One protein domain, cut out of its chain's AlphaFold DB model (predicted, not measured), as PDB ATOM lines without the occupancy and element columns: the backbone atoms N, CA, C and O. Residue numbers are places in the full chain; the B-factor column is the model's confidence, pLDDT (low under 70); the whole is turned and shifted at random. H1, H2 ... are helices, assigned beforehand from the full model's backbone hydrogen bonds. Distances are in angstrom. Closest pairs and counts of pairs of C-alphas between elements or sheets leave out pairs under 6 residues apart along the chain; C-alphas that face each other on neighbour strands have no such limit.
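Overview. This is residues 365 to 423 of the 423 residues of the protein "CLUMA_CG011616, isoform A" of Clunio marinus (UniProt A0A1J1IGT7). A loose helical hairpin, H1 and H2, makes a small head, and the long helix H3 starts against H2 and runs away from it as an arm, with residues 409 to 423 sticking out. H1 and H3 meet nowhere, and H2 lies between them. The printed part has 59 residues, with three named helices in the order H1, H2, H3 and no named strand, and its class is all helix. The whole is loose, with a radius of gyration of the C-alphas of 14.0 A, and spans 43 by 27 by 15 A, only just elongated.

Arrangement. Start with H1, residues 365 to 375, and go on to H2, residues 383 to 392. The two form a hairpin and touch, their closest C-alphas being those of Ser 366 and Ser 392, 6.4 A apart. Their lines stand at a steep tilt of 45 degrees, opposite ways. Next look at H3, residues 401 to 419, which touches H2 with residues 401 to 405 alone; the closest C-alphas are those of Tyr 387 and Leu 401, 6.5 A apart. H2 and H3 run opposite ways at a steep tilt of 67 degrees. H1 and H3 are apart. In H1, H2 and H3 every O i to N i+4 pair is within hydrogen-bond range.

Along the chain. Find C-alpha 365 at (106.746, 105.360, 147.334); from there H1 runs 15.0 A to C-alpha 375. H2 begins at C-alpha 383, at (107.051, 110.461, 129.818), and measures 14.2 A. H3 covers 27.0 A and ends at C-alpha 419, at (112.669, 103.078, 109.479).

Size, cuts and confidence. The two C-alphas farthest apart, those of Glu 365 and Ser 423, are 44.8 A apart. The printed part has no cut, and both links are short. Read the B-factor column for low confidence: residues 365 to 379 and residue 423 are under 70.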
ATOM      1  N   GLU A 365     108.048 104.922 147.869       51.28
ATOM      2  CA  GLU A 365     106.746 105.360 147.334       51.28
ATOM      3  C   GLU A 365     106.685 105.346 145.794       51.28
ATOM      4  O   GLU A 365     105.616 105.256 145.195       51.28
ATOM      5  N   SER A 366     107.843 105.390 145.126       54.28
ATOM      6  CA  SER A 366     107.982 105.195 143.678       54.28
ATOM      7  C   SER A 366     107.542 103.805 143.185       54.28
ATOM      8  O   SER A 366     107.045 103.687 142.068       54.28
ATOM      9  N   VAL A 367     107.679 102.760 144.009       52.94
ATOM     10  CA  VAL A 367     107.239 101.388 143.714       52.94
ATOM     11  C   VAL A 367     105.732 101.252 143.916       52.94
ATOM     12  O   VAL A 367     105.079 100.681 143.046       52.94
ATOM     13  N   LEU A 368     105.155 101.864 144.957       54.06
ATOM     14  CA  LEU A 368     103.696 101.973 145.089       54.06
ATOM     15  C   LEU A 368     103.092 102.781 143.939       54.06
ATOM     16  O   LEU A 368     102.137 102.327 143.319       54.06
ATOM     17  N   ASN A 369     103.691 103.915 143.559       55.56
ATOM     18  CA  ASN A 369     103.274 104.671 142.373       55.56
ATOM     19  C   ASN A 369     103.438 103.866 141.072       55.56
ATOM     20  O   ASN A 369     102.623 104.011 140.167       55.56
ATOM     21  N   TYR A 370     104.440 102.989 140.964       53.66
ATOM     22  CA  TYR A 370     104.625 102.101 139.812       53.66
ATOM     23  C   TYR A 370     103.582 100.972 139.751       53.66
ATOM     24  O   TYR A 370     103.045 100.689 138.681       53.66
ATOM     25  N   ILE A 371     103.279 100.339 140.888       54.19
ATOM     26  CA  ILE A 371     102.259  99.287 141.001       54.19
ATOM     27  C   ILE A 371     100.870  99.894 140.781       54.19
ATOM     28  O   ILE A 371     100.125  99.393 139.945       54.19
ATOM     29  N   SER A 372     100.572 101.021 141.429       52.47
ATOM     30  CA  SER A 372      99.361 101.820 141.219       52.47
ATOM     31  C   SER A 372      99.223 102.255 139.760       52.47
ATOM     32  O   SER A 372      98.184 102.023 139.150       52.47
ATOM     33  N   ALA A 373     100.289 102.760 139.126       52.75
ATOM     34  CA  ALA A 373     100.242 103.111 137.709       52.75
ATOM     35  C   ALA A 373      99.977 101.898 136.801       52.75
ATOM     36  O   ALA A 373      99.235 102.015 135.827       52.75
ATOM     37  N   LYS A 374     100.531 100.723 137.129       50.97
ATOM     38  CA  LYS A 374     100.268  99.478 136.394       50.97
ATOM     39  C   LYS A 374      98.844  98.944 136.629       50.97
ATOM     40  O   LYS A 374      98.266  98.391 135.699       50.97
ATOM     41  N   ALA A 375      98.286  99.116 137.828       51.16
ATOM     42  CA  ALA A 375      96.949  98.649 138.209       51.16
ATOM     43  C   ALA A 375      95.817  99.570 137.713       51.16
ATOM     44  O   ALA A 375      94.773  99.089 137.289       51.16
ATOM     45  N   LEU A 376      96.042 100.887 137.710       50.44
ATOM     46  CA  LEU A 376      95.100 101.911 137.237       50.44
ATOM     47  C   LEU A 376      95.250 102.228 135.737       50.44
ATOM     48  O   LEU A 376      94.635 103.168 135.236       50.44
ATOM     49  N   GLY A 377      96.115 101.506 135.018       50.88
ATOM     50  CA  GLY A 377      96.377 101.746 133.597       50.88
ATOM     51  C   GLY A 377      96.977 103.124 133.287       50.88
ATOM     52  O   GLY A 377      96.849 103.594 132.152       50.88
ATOM     53  N   LEU A 378      97.632 103.790 134.254       52.16
ATOM     54  CA  LEU A 378      98.292 105.075 134.007       52.16
ATOM     55  C   LEU A 378      99.347 104.883 132.924       52.16
ATOM     56  O   LEU A 378     100.317 104.136 133.052       52.16
ATOM     57  N   ASN A 379      99.094 105.573 131.822       65.50
ATOM     58  CA  ASN A 379      99.595 105.165 130.533       65.50
ATOM     59  C   ASN A 379     101.130 105.230 130.472       65.50
ATOM     60  O   ASN A 379     101.709 106.297 130.685       65.50
ATOM     61  N   TRP A 380     101.790 104.120 130.110       73.94
ATOM     62  CA  TRP A 380     103.245 104.078 129.906       73.94
ATOM     63  C   TRP A 380     103.718 105.086 128.850       73.94
ATOM     64  O   TRP A 380     104.864 105.526 128.914       73.94
ATOM     65  N   TYR A 381     102.858 105.532 127.926       76.81
ATOM     66  CA  TYR A 381     103.187 106.623 127.004       76.81
ATOM     67  C   TYR A 381     103.466 107.957 127.728       76.81
ATOM     68  O   TYR A 381     104.177 108.801 127.184       76.81
ATOM     69  N   ASN A 382     103.025 108.146 128.978       86.50
ATOM     70  CA  ASN A 382     103.370 109.316 129.784       86.50
ATOM     71  C   ASN A 382     104.857 109.306 130.188       86.50
ATOM     72  O   ASN A 382     105.294 108.558 131.066       86.50
ATOM     73  N   VAL A 383     105.617 110.220 129.581       87.88
ATOM     74  CA  VAL A 383     107.051 110.461 129.818       87.88
ATOM     75  C   VAL A 383     107.397 110.600 131.307       87.88
ATOM     76  O   VAL A 383     108.458 110.146 131.728       87.88
ATOM     77  N   ARG A 384     106.510 111.182 132.132       90.25
ATOM     78  CA  ARG A 384     106.753 111.341 133.579       90.25
ATOM     79  C   ARG A 384     106.795 109.996 134.310       90.25
ATOM     80  O   ARG A 384     107.687 109.784 135.120       90.25
ATOM     81  N   VAL A 385     105.879 109.079 133.987       87.69
ATOM     82  CA  VAL A 385     105.805 107.740 134.607       87.69
ATOM     83  C   VAL A 385     107.052 106.925 134.251       87.69
ATOM     84  O   VAL A 385     107.667 106.310 135.122       87.69
ATOM     85  N   ARG A 386     107.492 106.991 132.985       90.19
ATOM     86  CA  ARG A 386     108.757 106.380 132.545       90.19
ATOM     87  C   ARG A 386     109.979 106.999 133.224       90.19
ATOM     88  O   ARG A 386     110.839 106.255 133.691       90.19
ATOM     89  N   TYR A 387     110.049 108.325 133.321       92.69
ATOM     90  CA  TYR A 387     111.137 109.022 134.007       92.69
ATOM     91  C   TYR A 387     111.262 108.595 135.477       92.69
ATOM     92  O   TYR A 387     112.342 108.159 135.873       92.69
ATOM     93  N   GLU A 388     110.182 108.626 136.267       89.94
ATOM     94  CA  GLU A 388     110.248 108.239 137.687       89.94
ATOM     95  C   GLU A 388     110.571 106.746 137.875       89.94
ATOM     96  O   GLU A 388     111.309 106.381 138.793       89.94
ATOM     97  N   TYR A 389     110.129 105.871 136.966       89.56
ATOM     98  CA  TYR A 389     110.544 104.464 136.959       89.56
ATOM     99  C   TYR A 389     112.055 104.297 136.709       89.56
ATOM    100  O   TYR A 389     112.741 103.598 137.457       89.56
ATOM    101  N   TYR A 390     112.615 104.956 135.690       89.50
ATOM    102  CA  TYR A 390     114.052 104.853 135.409       89.50
ATOM    103  C   TYR A 390     114.914 105.613 136.437       89.50
ATOM    104  O   TYR A 390     116.078 105.255 136.645       89.50
ATOM    105  N   LYS A 391     114.356 106.626 137.111       92.00
ATOM    106  CA  LYS A 391     115.013 107.373 138.188       92.00
ATOM    107  C   LYS A 391     115.049 106.598 139.502       92.00
ATOM    108  O   LYS A 391     116.126 106.471 140.078       92.00
ATOM    109  N   SER A 392     113.930 106.016 139.933       88.19
ATOM    110  CA  SER A 392     113.863 105.156 141.129       88.19
ATOM    111  C   SER A 392     114.732 103.900 141.006       88.19
ATOM    112  O   SER A 392     115.346 103.470 141.979       88.19
ATOM    113  N   LYS A 393     114.890 103.356 139.790       86.62
ATOM    114  CA  LYS A 393     115.868 102.296 139.486       86.62
ATOM    115  C   LYS A 393     117.329 102.774 139.382       86.62
ATOM    116  O   LYS A 393     118.206 101.971 139.077       86.62
ATOM    117  N   GLY A 394     117.616 104.055 139.620       90.56
ATOM    118  CA  GLY A 394     118.972 104.614 139.664       90.56
ATOM    119  C   GLY A 394     119.657 104.822 138.306       90.56
ATOM    120  O   GLY A 394     120.784 105.319 138.270       90.56
ATOM    121  N   TYR A 395     119.005 104.498 137.183       84.88
ATOM    122  CA  TYR A 395     119.609 104.597 135.848       84.88
ATOM    123  C   TYR A 395     119.853 106.043 135.411       84.88
ATOM    124  O   TYR A 395     120.867 106.337 134.771       84.88
ATOM    125  N   LEU A 396     118.939 106.951 135.770       88.56
ATOM    126  CA  LEU A 396     119.000 108.348 135.338       88.56
ATOM    127  C   LEU A 396     119.981 109.208 136.152       88.56
ATOM    128  O   LEU A 396     120.456 110.211 135.625       88.56
ATOM    129  N   ARG A 397     120.327 108.809 137.388       88.56
ATOM    130  CA  ARG A 397     121.122 109.602 138.353       88.56
ATOM    131  C   ARG A 397     120.680 111.077 138.379       88.56
ATOM    132  O   ARG A 397     119.592 111.380 138.861       88.56
ATOM    133  N   ASP A 398     121.511 111.956 137.824       90.62
ATOM    134  CA  ASP A 398     121.404 113.416 137.873       90.62
ATOM    135  C   ASP A 398     120.626 114.003 136.674       90.62
ATOM    136  O   ASP A 398     120.441 115.215 136.581       90.62
ATOM    137  N   LEU A 399     120.182 113.160 135.730       92.38
ATOM    138  CA  LEU A 399     119.432 113.587 134.547       92.38
ATOM    139  C   LEU A 399     118.064 114.153 134.956       92.38
ATOM    140  O   LEU A 399     117.288 113.495 135.653       92.38
ATOM    141  N   THR A 400     117.745 115.362 134.490       94.62
ATOM    142  CA  THR A 400     116.455 116.001 134.776       94.62
ATOM    143  C   THR A 400     115.320 115.401 133.939       94.62
ATOM    144  O   THR A 400     115.547 114.809 132.882       94.62
ATOM    145  N   LEU A 401     114.071 115.613 134.370       93.75
ATOM    146  CA  LEU A 401     112.876 115.238 133.602       93.75
ATOM    147  C   LEU A 401     112.865 115.886 132.208       93.75
ATOM    148  O   LEU A 401     112.408 115.275 131.244       93.75
ATOM    149  N   ASP A 402     113.378 117.110 132.079       93.81
ATOM    150  CA  ASP A 402     113.411 117.817 130.800       93.81
ATOM    151  C   ASP A 402     114.535 117.326 129.887       93.81
ATOM    152  O   ASP A 402     114.361 117.297 128.671       93.81
ATOM    153  N   ASP A 403     115.659 116.872 130.438       93.38
ATOM    154  CA  ASP A 403     116.702 116.212 129.647       93.38
ATOM    155  C   ASP A 403     116.290 114.795 129.228       93.38
ATOM    156  O   ASP A 403     116.588 114.380 128.107       93.38
ATOM    157  N   TYR A 404     115.512 114.095 130.062       94.31
ATOM    158  CA  TYR A 404     114.865 112.837 129.685       94.31
ATOM    159  C   TYR A 404     113.863 113.027 128.531       94.31
ATOM    160  O   TYR A 404     113.951 112.305 127.541       94.31
ATOM    161  N   LYS A 405     112.992 114.054 128.579       94.62
ATOM    162  CA  LYS A 405     112.109 114.422 127.448       94.62
ATOM    163  C   LYS A 405     112.897 114.673 126.159       94.62
ATOM    164  O   LYS A 405     112.563 114.107 125.125       94.62
ATOM    165  N   LYS A 406     113.960 115.491 126.215       93.75
ATOM    166  CA  LYS A 406     114.816 115.805 125.048       93.75
ATOM    167  C   LYS A 406     115.460 114.546 124.460       93.75
ATOM    168  O   LYS A 406     115.552 114.420 123.239       93.75
ATOM    169  N   TRP A 407     115.907 113.623 125.315       93.56
ATOM    170  CA  TRP A 407     116.443 112.332 124.889       93.56
ATOM    171  C   TRP A 407     115.369 111.454 124.233       93.56
ATOM    172  O   TRP A 407     115.630 110.857 123.191       93.56
ATOM    173  N   GLU A 408     114.160 111.415 124.789       92.94
ATOM    174  CA  GLU A 408     113.052 110.619 124.257       92.94
ATOM    175  C   GLU A 408     112.557 111.148 122.894       92.94
ATOM    176  O   GLU A 408     112.392 110.378 121.946       92.94
ATOM    177  N   ASP A 409     112.431 112.472 122.750       92.44
ATOM    178  CA  ASP A 409     112.166 113.144 121.470       92.44
ATOM    179  C   ASP A 409     113.232 112.806 120.418       92.44
ATOM    180  O   ASP A 409     112.917 112.546 119.252       92.44
ATOM    181  N   TRP A 410     114.509 112.815 120.813       94.25
ATOM    182  CA  TRP A 410     115.612 112.424 119.937       94.25
ATOM    183  C   TRP A 410     115.533 110.939 119.562       94.25
ATOM    184  O   TRP A 410     115.692 110.603 118.387       94.25
ATOM    185  N   TRP A 411     115.216 110.060 120.515       92.31
ATOM    186  CA  TRP A 411     115.071 108.622 120.295       92.31
ATOM    187  C   TRP A 411     113.956 108.305 119.291       92.31
ATOM    188  O   TRP A 411     114.193 107.568 118.334       92.31
ATOM    189  N   TYR A 412     112.775 108.919 119.412       90.94
ATOM    190  CA  TYR A 412     111.704 108.729 118.426       90.94
ATOM    191  C   TYR A 412     112.035 109.314 117.047       90.94
ATOM    192  O   TYR A 412     111.649 108.736 116.028       90.94
ATOM    193  N   ARG A 413     112.775 110.431 116.976       91.81
ATOM    194  CA  ARG A 413     113.291 110.961 115.698       91.81
ATOM    195  C   ARG A 413     114.314 110.011 115.068       91.81
ATOM    196  O   ARG A 413     114.311 109.864 113.848       91.81
ATOM    197  N   TYR A 414     115.144 109.359 115.884       89.12
ATOM    198  CA  TYR A 414     116.132 108.374 115.450       89.12
ATOM    199  C   TYR A 414     115.488 107.060 114.981       89.12
ATOM    200  O   TYR A 414     115.863 106.561 113.924       89.12
ATOM    201  N   GLN A 415     114.463 106.550 115.673       89.19
ATOM    202  CA  GLN A 415     113.685 105.390 115.213       89.19
ATOM    203  C   GLN A 415     112.999 105.678 113.871       89.19
ATOM    204  O   GLN A 415     113.289 105.012 112.882       89.19
ATOM    205  N   LYS A 416     112.251 106.788 113.771       89.69
ATOM    206  CA  LYS A 416     111.654 107.230 112.497       89.69
ATOM    207  C   LYS A 416     112.686 107.465 111.388       89.69
ATOM    208  O   LYS A 416     112.316 107.462 110.217       89.69
ATOM    209  N   TRP A 417     113.948 107.748 111.724       92.81
ATOM    210  CA  TRP A 417     115.049 107.820 110.760       92.81
ATOM    211  C   TRP A 417     115.509 106.418 110.341       92.81
ATOM    212  O   TRP A 417     115.562 106.174 109.143       92.81
ATOM    213  N   LEU A 418     115.740 105.487 111.276       88.44
ATOM    214  CA  LEU A 418     116.075 104.089 110.971       88.44
ATOM    215  C   LEU A 418     115.042 103.429 110.051       88.44
ATOM    216  O   LEU A 418     115.430 102.756 109.100       88.44
ATOM    217  N   ASP A 419     113.749 103.653 110.290       90.25
ATOM    218  CA  ASP A 419     112.669 103.078 109.479       90.25
ATOM    219  C   ASP A 419     112.758 103.510 108.003       90.25
ATOM    220  O   ASP A 419     112.533 102.704 107.104       90.25
ATOM    221  N   ARG A 420     113.188 104.755 107.734       88.19
ATOM    222  CA  ARG A 420     113.388 105.288 106.370       88.19
ATOM    223  C   ARG A 420     114.661 104.793 105.667       88.19
ATOM    224  O   ARG A 420     114.863 105.144 104.512       88.19
ATOM    225  N   TYR A 421     115.517 104.038 106.355       80.12
ATOM    226  CA  TYR A 421     116.736 103.421 105.802       80.12
ATOM    227  C   TYR A 421     116.701 101.880 105.882       80.12
ATOM    228  O   TYR A 421     117.702 101.223 105.600       80.12
ATOM    229  N   LYS A 422     115.563 101.301 106.296       73.94
ATOM    230  CA  LYS A 422     115.276  99.854 106.277       73.94
ATOM    231  C   LYS A 422     114.280  99.452 105.178       73.94
ATOM    232  O   LYS A 422     114.022  98.261 105.022       73.94
ATOM    233  N   SER A 423     113.735 100.435 104.461       52.25
ATOM    234  CA  SER A 423     112.959 100.292 103.224       52.25
ATOM    235  C   SER A 423     113.758 100.817 102.033       52.25
ATOM    236  O   SER A 423     113.274 100.558 100.910       52.25
TER     237      SER A 423